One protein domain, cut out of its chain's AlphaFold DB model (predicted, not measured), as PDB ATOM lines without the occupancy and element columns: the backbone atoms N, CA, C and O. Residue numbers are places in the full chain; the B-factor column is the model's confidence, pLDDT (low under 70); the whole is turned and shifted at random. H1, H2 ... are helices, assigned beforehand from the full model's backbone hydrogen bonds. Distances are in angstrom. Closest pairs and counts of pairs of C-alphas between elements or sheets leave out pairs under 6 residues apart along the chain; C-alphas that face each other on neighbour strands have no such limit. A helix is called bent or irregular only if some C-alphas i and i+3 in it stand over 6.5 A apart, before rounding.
ATOM      1  N   ARG A  13     233.428 187.595 250.746       94.56
ATOM      2  CA  ARG A  13     232.211 188.412 250.802       94.56
ATOM      3  C   ARG A  13     231.459 188.423 249.473       94.56
ATOM      4  O   ARG A  13     230.240 188.284 249.468       94.56
ATOM      5  N   GLU A  14     232.168 188.589 248.362       94.38
ATOM      6  CA  GLU A  14     231.562 188.547 247.026       94.38
ATOM      7  C   GLU A  14     231.022 187.152 246.716       94.38
ATOM      8  O   GLU A  14     229.921 187.024 246.186       94.38
ATOM      9  N   TRP A  15     231.748 186.107 247.121       94.50
ATOM     10  CA  TRP A  15     231.275 184.736 246.989       94.50
ATOM     11  C   TRP A  15     229.968 184.502 247.748       94.50
ATOM     12  O   TRP A  15     229.025 183.946 247.186       94.50
ATOM     13  N   SER A  16     229.884 184.968 248.999       95.00
ATOM     14  CA  SER A  16     228.656 184.875 249.795       95.00
ATOM     15  C   SER A  16     227.482 185.567 249.105       95.00
ATOM     16  O   SER A  16     226.406 184.986 249.043       95.00
ATOM     17  N   LEU A  17     227.688 186.769 248.554       93.25
ATOM     18  CA  LEU A  17     226.648 187.503 247.831       93.25
ATOM     19  C   LEU A  17     226.145 186.705 246.618       93.25
ATOM     20  O   LEU A  17     224.943 186.499 246.473       93.25
ATOM     21  N   VAL A  18     227.060 186.242 245.761       92.69
ATOM     22  CA  VAL A  18     226.712 185.497 244.540       92.69
ATOM     23  C   VAL A  18     226.015 184.180 244.878       92.69
ATOM     24  O   VAL A  18     225.037 183.825 244.225       92.69
ATOM     25  N   SER A  19     226.486 183.473 245.905       93.25
ATOM     26  CA  SER A  19     225.893 182.201 246.335       93.25
ATOM     27  C   SER A  19     224.466 182.410 246.841       93.25
ATOM     28  O   SER A  19     223.558 181.731 246.374       93.25
ATOM     29  N   SER A  20     224.224 183.434 247.667       94.19
ATOM     30  CA  SER A  20     222.873 183.753 248.145       94.19
ATOM     31  C   SER A  20     221.885 184.071 247.018       94.19
ATOM     32  O   SER A  20     220.716 183.727 247.135       94.19
ATOM     33  N   LEU A  21     222.328 184.694 245.920       92.19
ATOM     34  CA  LEU A  21     221.468 184.924 244.748       92.19
ATOM     35  C   LEU A  21     221.125 183.629 244.002       92.19
ATOM     36  O   LEU A  21     220.028 183.491 243.457       92.19
ATOM     37  N   ARG A  22     222.057 182.671 243.981       92.25
ATOM     38  CA  ARG A  22     221.857 181.357 243.355       92.25
ATOM     39  C   ARG A  22     220.934 180.459 244.172       92.25
ATOM     40  O   ARG A  22     220.185 179.700 243.572       92.25
ATOM     41  N   ASP A  23     220.945 180.595 245.493       95.44
ATOM     42  CA  ASP A  23     220.116 179.793 246.399       95.44
ATOM     43  C   ASP A  23     218.625 180.179 246.367       95.44
ATOM     44  O   ASP A  23     217.784 179.443 246.886       95.44
ATOM     45  N   VAL A  24     218.268 181.321 245.761       94.12
ATOM     46  CA  VAL A  24     216.867 181.736 245.600       94.12
ATOM     47  C   VAL A  24     216.149 180.764 244.653       94.12
ATOM     48  O   VAL A  24     216.573 180.663 243.494       94.12
ATOM     49  N   PRO A  25     215.059 180.097 245.092       95.56
ATOM     50  CA  PRO A  25     214.299 179.175 244.253       95.56
ATOM     51  C   PRO A  25     213.727 179.850 243.006       95.56
ATOM     52  O   PRO A  25     213.315 181.009 243.056       95.56
ATOM     53  N   GLU A  26     213.653 179.106 241.905       95.44
ATOM     54  CA  GLU A  26     213.037 179.573 240.659       95.44
ATOM     55  C   GLU A  26     211.576 180.005 240.861       95.44
ATOM     56  O   GLU A  26     210.816 179.368 241.594       95.44
ATOM     57  N   GLY A  27     211.175 181.092 240.194       94.94
ATOM     58  CA  GLY A  27     209.817 181.636 240.262       94.94
ATOM     59  C   GLY A  27     209.747 183.151 240.055       94.94
ATOM     60  O   GLY A  27     210.752 183.816 239.805       94.94
ATOM     61  N   GLU A  28     208.546 183.715 240.193       95.56
ATOM     62  CA  GLU A  28     208.284 185.143 239.933       95.56
ATOM     63  C   GLU A  28     209.083 186.080 240.852       95.56
ATOM     64  O   GLU A  28     209.567 187.126 240.414       95.56
ATOM     65  N   LEU A  29     209.274 185.696 242.118       93.69
ATOM     66  CA  LEU A  29     210.065 186.478 243.072       93.69
ATOM     67  C   LEU A  29     211.547 186.521 242.685       93.69
ATOM     68  O   LEU A  29     212.166 187.580 242.786       93.69
ATOM     69  N   LYS A  30     212.104 185.403 242.199       95.44
ATOM     70  CA  LYS A  30     213.478 185.348 241.690       95.44
ATOM     71  C   LYS A  30     213.633 186.212 240.444       95.44
ATOM     72  O   LYS A  30     214.524 187.049 240.409       95.44
ATOM     73  N   ALA A  31     212.715 186.090 239.483       95.25
ATOM     74  CA  ALA A  31     212.728 186.914 238.275       95.25
ATOM     75  C   ALA A  31     212.669 188.417 238.605       95.25
ATOM     76  O   ALA A  31     213.425 189.216 238.053       95.25
ATOM     77  N   THR A  32     211.823 188.797 239.565       94.88
ATOM     78  CA  THR A  32     211.725 190.184 240.043       94.88
ATOM     79  C   THR A  32     213.026 190.647 240.706       94.88
ATOM     80  O   THR A  32     213.479 191.771 240.480       94.88
ATOM     81  N   LEU A  33     213.651 189.791 241.521       94.19
ATOM     82  CA  LEU A  33     214.927 190.086 242.172       94.19
ATOM     83  C   LEU A  33     216.061 190.271 241.149       94.19
ATOM     84  O   LEU A  33     216.833 191.227 241.263       94.19
ATOM     85  N   ASP A  34     216.124 189.401 240.141       93.81
ATOM     86  CA  ASP A  34     217.134 189.418 239.079       93.81
ATOM     87  C   ASP A  34     217.034 190.675 238.199       93.81
ATOM     88  O   ASP A  34     218.049 191.175 237.715       93.81
ATOM     89  N   GLU A  35     215.839 191.251 238.036       93.94
ATOM     90  CA  GLU A  35     215.650 192.549 237.374       93.94
ATOM     91  C   GLU A  35     216.023 193.731 238.289       93.94
ATOM     92  O   GLU A  35     216.608 194.728 237.844       93.94
ATOM     93  N   LEU A  36     215.692 193.638 239.579       92.88
ATOM     94  CA  LEU A  36     215.870 194.725 240.539       92.88
ATOM     95  C   LEU A  36     217.342 194.967 240.892       92.88
ATOM     96  O   LEU A  36     217.778 196.121 240.942       92.88
ATOM     97  N   ILE A  37     218.112 193.907 241.149       93.00
ATOM     98  CA  ILE A  37     219.494 194.027 241.638       93.00
ATOM     99  C   ILE A  37     220.393 194.792 240.658       93.00
ATOM    100  O   ILE A  37     221.036 195.753 241.094       93.00
ATOM    101  N   PRO A  38     220.441 194.467 239.351       91.19
ATOM    102  CA  PRO A  38     221.268 195.204 238.400       91.19
ATOM    103  C   PRO A  38     220.886 196.683 238.316       91.19
ATOM    104  O   PRO A  38     221.766 197.538 238.225       91.19
ATOM    105  N   ARG A  39     219.586 197.002 238.398       89.50
ATOM    106  CA  ARG A  39     219.093 198.387 238.412       89.50
ATOM    107  C   ARG A  39     219.536 199.133 239.660       89.50
ATOM    108  O   ARG A  39     219.979 200.274 239.555       89.50
ATOM    109  N   LEU A  40     219.465 198.490 240.824       88.94
ATOM    110  CA  LEU A  40     219.927 199.075 242.078       88.94
ATOM    111  C   LEU A  40     221.440 199.323 242.052       88.94
ATOM    112  O   LEU A  40     221.891 200.404 242.421       88.94
ATOM    113  N   VAL A  41     222.223 198.358 241.563       89.00
ATOM    114  CA  VAL A  41     223.676 198.508 241.402       89.00
ATOM    115  C   VAL A  41     223.999 199.638 240.427       89.00
ATOM    116  O   VAL A  41     224.855 200.465 240.727       89.00
ATOM    117  N   ALA A  42     223.304 199.714 239.289       83.94
ATOM    118  CA  ALA A  42     223.483 200.796 238.324       83.94
ATOM    119  C   ALA A  42     223.159 202.164 238.939       83.94
ATOM    120  O   ALA A  42     223.952 203.087 238.787       83.94
ATOM    121  N   PHE A  43     222.057 202.269 239.686       81.25
ATOM    122  CA  PHE A  43     221.650 203.493 240.377       81.25
ATOM    123  C   PHE A  43     222.672 203.958 241.425       81.25
ATOM    124  O   PHE A  43     222.919 205.151 241.565       81.25
ATOM    125  N   VAL A  44     223.292 203.024 242.152       82.12
ATOM    126  CA  VAL A  44     224.347 203.345 243.125       82.12
ATOM    127  C   VAL A  44     225.660 203.714 242.434       82.12
ATOM    128  O   VAL A  44     226.343 204.638 242.871       82.12
ATOM    129  N   ARG A  45     226.025 202.988 241.371       77.94
ATOM    130  CA  ARG A  45     227.275 203.189 240.626       77.94
ATOM    131  C   ARG A  45     227.282 204.512 239.869       77.94
ATOM    132  O   ARG A  45     228.308 205.177 239.840       77.94
ATOM    133  N   GLU A  46     226.155 204.859 239.261       74.12
ATOM    134  CA  GLU A  46     225.970 206.067 238.465       74.12
ATOM    135  C   GLU A  46     224.722 206.809 238.966       74.12
ATOM    136  O   GLU A  46     223.629 206.637 238.422       74.12
ATOM    137  N   PRO A  47     224.847 207.631 240.024       64.81
ATOM    138  CA  PRO A  47     223.721 208.368 240.589       64.81
ATOM    139  C   PRO A  47     223.202 209.489 239.669       64.81
ATOM    140  O   PRO A  47     222.288 210.217 240.061       64.81
ATOM    141  N   GLY A  48     223.785 209.666 238.472       57.47
ATOM    142  CA  GLY A  48     223.384 210.684 237.503       57.47
ATOM    143  C   GLY A  48     223.727 212.091 237.983       57.47
ATOM    144  O   GLY A  48     222.894 212.996 237.923       57.47
ATOM    145  N   CYS A  49     224.928 212.281 238.537       57.72
ATOM    146  CA  CYS A  49     225.315 213.566 239.103       57.72
ATOM    147  C   CYS A  49     225.683 214.563 237.995       57.72
ATOM    148  O   CYS A  49     226.831 214.674 237.580       57.72
ATOM    149  N   SER A  50     224.689 215.311 237.521       52.50
ATOM    150  CA  SER A  50     224.882 216.475 236.649       52.50
ATOM    151  C   SER A  50     225.167 217.765 237.430       52.50
ATOM    152  O   SER A  50     225.288 218.831 236.830       52.50
ATOM    153  N   GLN A  51     225.207 217.698 238.763       50.66
ATOM    154  CA  GLN A  51     225.431 218.847 239.634       50.66
ATOM    155  C   GLN A  51     226.911 218.965 240.006       50.66
ATOM    156  O   GLN A  51     227.572 217.991 240.367       50.66
ATOM    157  N   VAL A  52     227.412 220.192 239.931       53.28
ATOM    158  CA  VAL A  52     228.673 220.597 240.548       53.28
ATOM    159  C   VAL A  52     228.498 220.611 242.065       53.28
ATOM    160  O   VAL A  52     227.466 221.049 242.573       53.28
ATOM    161  N   GLN A  53     229.497 220.110 242.789       56.97
ATOM    162  CA  GLN A  53     229.586 220.239 244.242       56.97
ATOM    163  C   GLN A  53     229.568 221.727 244.655       56.97
ATOM    164  O   GLN A  53     229.711 222.618 243.818       56.97
ATOM    165  N   ALA A  54     229.403 222.019 245.950       53.97
ATOM    166  CA  ALA A  54     229.355 223.399 246.458       53.97
ATOM    167  C   ALA A  54     230.619 224.231 246.134       53.97
ATOM    168  O   ALA A  54     230.571 225.458 246.163       53.97
ATOM    169  N   ASP A  55     231.729 223.568 245.807       55.19
ATOM    170  CA  ASP A  55     233.008 224.139 245.371       55.19
ATOM    171  C   ASP A  55     233.178 224.208 243.837       55.19
ATOM    172  O   ASP A  55     234.214 224.658 243.352       55.19
ATOM    173  N   GLY A  56     232.177 223.789 243.057       52.47
ATOM    174  CA  GLY A  56     232.223 223.807 241.595       52.47
ATOM    175  C   GLY A  56     232.870 222.578 240.945       52.47
ATOM    176  O   GLY A  56     233.084 222.595 239.732       52.47
ATOM    177  N   VAL A  57     233.177 221.510 241.694       54.75
ATOM    178  CA  VAL A  57     233.804 220.294 241.140       54.75
ATOM    179  C   VAL A  57     232.743 219.272 240.693       54.75
ATOM    180  O   VAL A  57     231.790 219.011 241.433       54.75
ATOM    181  N   PRO A  58     232.854 218.665 239.491       56.06
ATOM    182  CA  PRO A  58     231.987 217.561 239.084       56.06
ATOM    183  C   PRO A  58     232.125 216.374 240.039       56.06
ATOM    184  O   PRO A  58     233.234 215.957 240.372       56.06
ATOM    185  N   CYS A  59     231.004 215.793 240.456       57.22
ATOM    186  CA  CYS A  59     231.006 214.666 241.380       57.22
ATOM    187  C   CYS A  59     231.543 213.399 240.688       57.22
ATOM    188  O   CYS A  59     230.792 212.661 240.061       57.22
ATOM    189  N   GLN A  60     232.850 213.144 240.784       51.41
ATOM    190  CA  GLN A  60     233.486 212.007 240.099       51.41
ATOM    191  C   GLN A  60     233.264 210.659 240.802       51.41
ATOM    192  O   GLN A  60     233.487 209.611 240.203       51.41
ATOM    193  N   THR A  61     232.854 210.659 242.076       54.84
ATOM    194  CA  THR A  61     232.639 209.435 242.863       54.84
ATOM    195  C   THR A  61     231.482 209.601 243.853       54.84
ATOM    196  O   THR A  61     231.242 210.694 244.366       54.84
ATOM    197  N   ALA A  62     230.786 208.507 244.185       54.16
ATOM    198  CA  ALA A  62     229.695 208.482 245.173       54.16
ATOM    199  C   ALA A  62     230.150 208.703 246.641       54.16
ATOM    200  O   ALA A  62     229.365 208.524 247.576       54.16
ATOM    201  N   ALA A  63     231.419 209.070 246.856       56.12
ATOM    202  CA  ALA A  63     231.976 209.402 248.165       56.12
ATOM    203  C   ALA A  63     231.564 210.804 248.652       56.12
ATOM    204  O   ALA A  63     231.644 211.086 249.847       56.12
ATOM    205  N   ASN A  64     231.097 211.663 247.745       55.75
ATOM    206  CA  ASN A  64     230.755 213.051 248.038       55.75
ATOM    207  C   ASN A  64     229.307 213.217 248.540       55.75
ATOM    208  O   ASN A  64     228.413 212.442 248.200       55.75
ATOM    209  N   ASP A  65     229.069 214.250 249.352       61.72
ATOM    210  CA  ASP A  65     227.765 214.566 249.960       61.72
ATOM    211  C   ASP A  65     226.933 215.526 249.085       61.72
ATOM    212  O   ASP A  65     226.550 216.614 249.505       61.72
ATOM    213  N   CYS A  66     226.712 215.166 247.816       69.31
ATOM    214  CA  CYS A  66     225.863 215.950 246.910       69.31
ATOM    215  C   CYS A  66     224.379 215.552 247.022       69.31
ATOM    216  O   CYS A  66     224.043 214.486 247.547       69.31
ATOM    217  N   GLU A  67     223.472 216.376 246.481       69.19
ATOM    218  CA  GLU A  67     222.021 216.117 246.520       69.19
ATOM    219  C   GLU A  67     221.663 214.753 245.897       69.19
ATOM    220  O   GLU A  67     220.875 213.990 246.464       69.19
ATOM    221  N   SER A  68     222.301 214.391 244.777       72.00
ATOM    222  CA  SER A  68     222.110 213.090 244.122       72.00
ATOM    223  C   SER A  68     222.561 211.923 245.008       72.00
ATOM    224  O   SER A  68     221.818 210.956 245.173       72.00
ATOM    225  N   CYS A  69     223.735 212.010 245.643       74.44
ATOM    226  CA  CYS A  69     224.220 210.982 246.569       74.44
ATOM    227  C   CYS A  69     223.350 210.891 247.831       74.44
ATOM    228  O   CYS A  69     223.067 209.787 248.300       74.44
ATOM    229  N   SER A  70     222.853 212.020 248.343       77.81
ATOM    230  CA  SER A  70     221.875 212.046 249.436       77.81
ATOM    231  C   SER A  70     220.585 211.322 249.046       77.81
ATOM    232  O   SER A  70     220.080 210.499 249.810       77.81
ATOM    233  N   ARG A  71     220.088 211.531 247.820       79.31
ATOM    234  CA  ARG A  71     218.911 210.821 247.305       79.31
ATOM    235  C   ARG A  71     219.142 209.313 247.218       79.31
ATOM    236  O   ARG A  71     218.286 208.553 247.670       79.31
ATOM    237  N   VAL A  72     220.299 208.870 246.720       82.88
ATOM    238  CA  VAL A  72     220.662 207.440 246.719       82.88
ATOM    239  C   VAL A  72     220.672 206.877 248.139       82.88
ATOM    240  O   VAL A  72     220.036 205.853 248.395       82.88
ATOM    241  N   ARG A  73     221.323 207.562 249.091       84.00
ATOM    242  CA  ARG A  73     221.364 207.144 250.504       84.00
ATOM    243  C   ARG A  73     219.963 207.019 251.102       84.00
ATOM    244  O   ARG A  73     219.685 206.037 251.785       84.00
ATOM    245  N   GLN A  74     219.070 207.965 250.815       87.19
ATOM    246  CA  GLN A  74     217.684 207.926 251.285       87.19
ATOM    247  C   GLN A  74     216.908 206.735 250.712       87.19
ATOM    248  O   GLN A  74     216.179 206.074 251.451       87.19
ATOM    249  N   VAL A  75     217.072 206.430 249.421       88.38
ATOM    250  CA  VAL A  75     216.438 205.258 248.796       88.38
ATOM    251  C   VAL A  75     216.941 203.967 249.445       88.38
ATOM    252  O   VAL A  75     216.129 203.153 249.885       88.38
ATOM    253  N   LEU A  76     218.260 203.806 249.589       90.25
ATOM    254  CA  LEU A  76     218.853 202.628 250.230       90.25
ATOM    255  C   LEU A  76     218.402 202.474 251.688       90.25
ATOM    256  O   LEU A  76     218.084 201.365 252.120       90.25
ATOM    257  N   ALA A  77     218.318 203.577 252.436       90.62
ATOM    258  CA  ALA A  77     217.832 203.568 253.811       90.62
ATOM    259  C   ALA A  77     216.366 203.113 253.900       90.62
ATOM    260  O   ALA A  77     216.033 202.301 254.761       90.62
ATOM    261  N   ARG A  78     215.500 203.581 252.989       92.19
ATOM    262  CA  ARG A  78     214.086 203.171 252.936       92.19
ATOM    263  C   ARG A  78     213.928 201.691 252.599       92.19
ATOM    264  O   ARG A  78     213.162 201.009 253.272       92.19
ATOM    265  N   ILE A  79     214.679 201.187 251.617       90.75
ATOM    266  CA  ILE A  79     214.689 199.755 251.276       90.75
ATOM    267  C   ILE A  79     215.157 198.935 252.485       90.75
ATOM    268  O   ILE A  79     214.500 197.973 252.869       90.75
ATOM    269  N   SER A  80     216.252 199.345 253.134       91.12
ATOM    270  CA  SER A  80     216.769 198.639 254.309       91.12
ATOM    271  C   SER A  80     215.772 198.622 255.467       91.12
ATOM    272  O   SER A  80     215.628 197.594 256.120       91.12
ATOM    273  N   ALA A  81     215.070 199.731 255.713       92.19
ATOM    274  CA  ALA A  81     214.040 199.798 256.741       92.19
ATOM    275  C   ALA A  81     212.871 198.852 256.435       92.19
ATOM    276  O   ALA A  81     212.489 198.076 257.306       92.19
ATOM    277  N   ALA A  82     212.366 198.864 255.196       91.56
ATOM    278  CA  ALA A  82     211.263 198.001 254.774       91.56
ATOM    279  C   ALA A  82     211.593 196.507 254.940       91.56
ATOM    280  O   ALA A  82     210.767 195.746 255.438       91.56
ATOM    281  N   LEU A  83     212.819 196.101 254.593       90.38
ATOM    282  CA  LEU A  83     213.278 194.713 254.723       90.38
ATOM    283  C   LEU A  83     213.478 194.257 256.177       90.38
ATOM    284  O   LEU A  83     213.481 193.062 256.431       90.38
ATOM    285  N   ARG A  84     213.672 195.177 257.131       86.69
ATOM    286  CA  ARG A  84     213.773 194.842 258.567       86.69
ATOM    287  C   ARG A  84     212.415 194.704 259.248       86.69
ATOM    288  O   ARG A  84     212.346 194.150 260.338       86.69
ATOM    289  N   SER A  85     211.380 195.301 258.661       77.88
ATOM    290  CA  SER A  85     210.005 195.264 259.168       77.88
ATOM    291  C   SER A  85     209.146 194.161 258.546       77.88
ATOM    292  O   SER A  85     208.001 194.005 258.962       77.88
ATOM    293  N   ALA A  86     209.670 193.470 257.531       65.31
ATOM    294  CA  ALA A  86     209.070 192.288 256.918       65.31
ATOM    295  C   ALA A  86     209.470 191.028 257.695       65.31
ATOM    296  O   ALA A  86     208.614 190.123 257.797       65.31
TER     297      ALA A  86
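What this domain is: This is residues 13 to 86 of the 86 residues of an uncharacterized protein of Holophagae bacterium (UniProt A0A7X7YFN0). What shape does the model show? The longest helix, H3, and the long H2 make a loose, narrow V, coming together near Val 44 and Val 72 and spreading from there, while an unnamed loop, residues 46 to 66, runs out beyond the closed end. At the other end of H2 the short H1 folds back near it, and residues 13 to 20 stick out. What is it built of? The printed part has 74 residues with three named helices, H1, H2, H3 in chain order, and no named strand: all helix. How large is it? It is loose, with a radius of gyration of the C-alphas of 15.6 A, and elongated, spanning 49 by 26 by 23 A.

Where its parts are: Where is H3? It holds residues 67 to 85 over 27.2 A, from C-alpha 67 at (222.021, 216.117, 246.520) to C-alpha 85 at (210.005, 195.264, 259.168). Where are the others? H2 holds residues 28 to 45 over 26.2 A, and is neither bent nor irregular, but only just: C-alphas 35 and 38 are 6.3 A apart. H1 holds residues 13 to 22 over 14.6 A, with C-alpha 13 at (232.211, 188.412, 250.802).

How they stand to each other: How does H3 stand to H2? They are close but not clearly touching, their closest C-alphas, those of Val 44 and Val 72, being 6.6 A apart. They run opposite ways at a shallow tilt of 30 degrees. Where is H1? H1 and H2 are near each other, their closest C-alphas 8.4 A apart, and H1 and H3 are apart. What of the backbones? Every O i to N i+4 pair is within hydrogen-bond range in H1 and H3, and 12 of 14 in H2.

The domain as a whole: How far does it reach? The two C-alphas farthest apart, those of Glu 26 and Asp 55, are 49.1 A apart. How are the helices linked? The link from H1 to H2 is tight, that from H2 to H3 long, and the printed part has no cut. Where is confidence low? Residues 47 to 67 and residue 86 have pLDDT under 70.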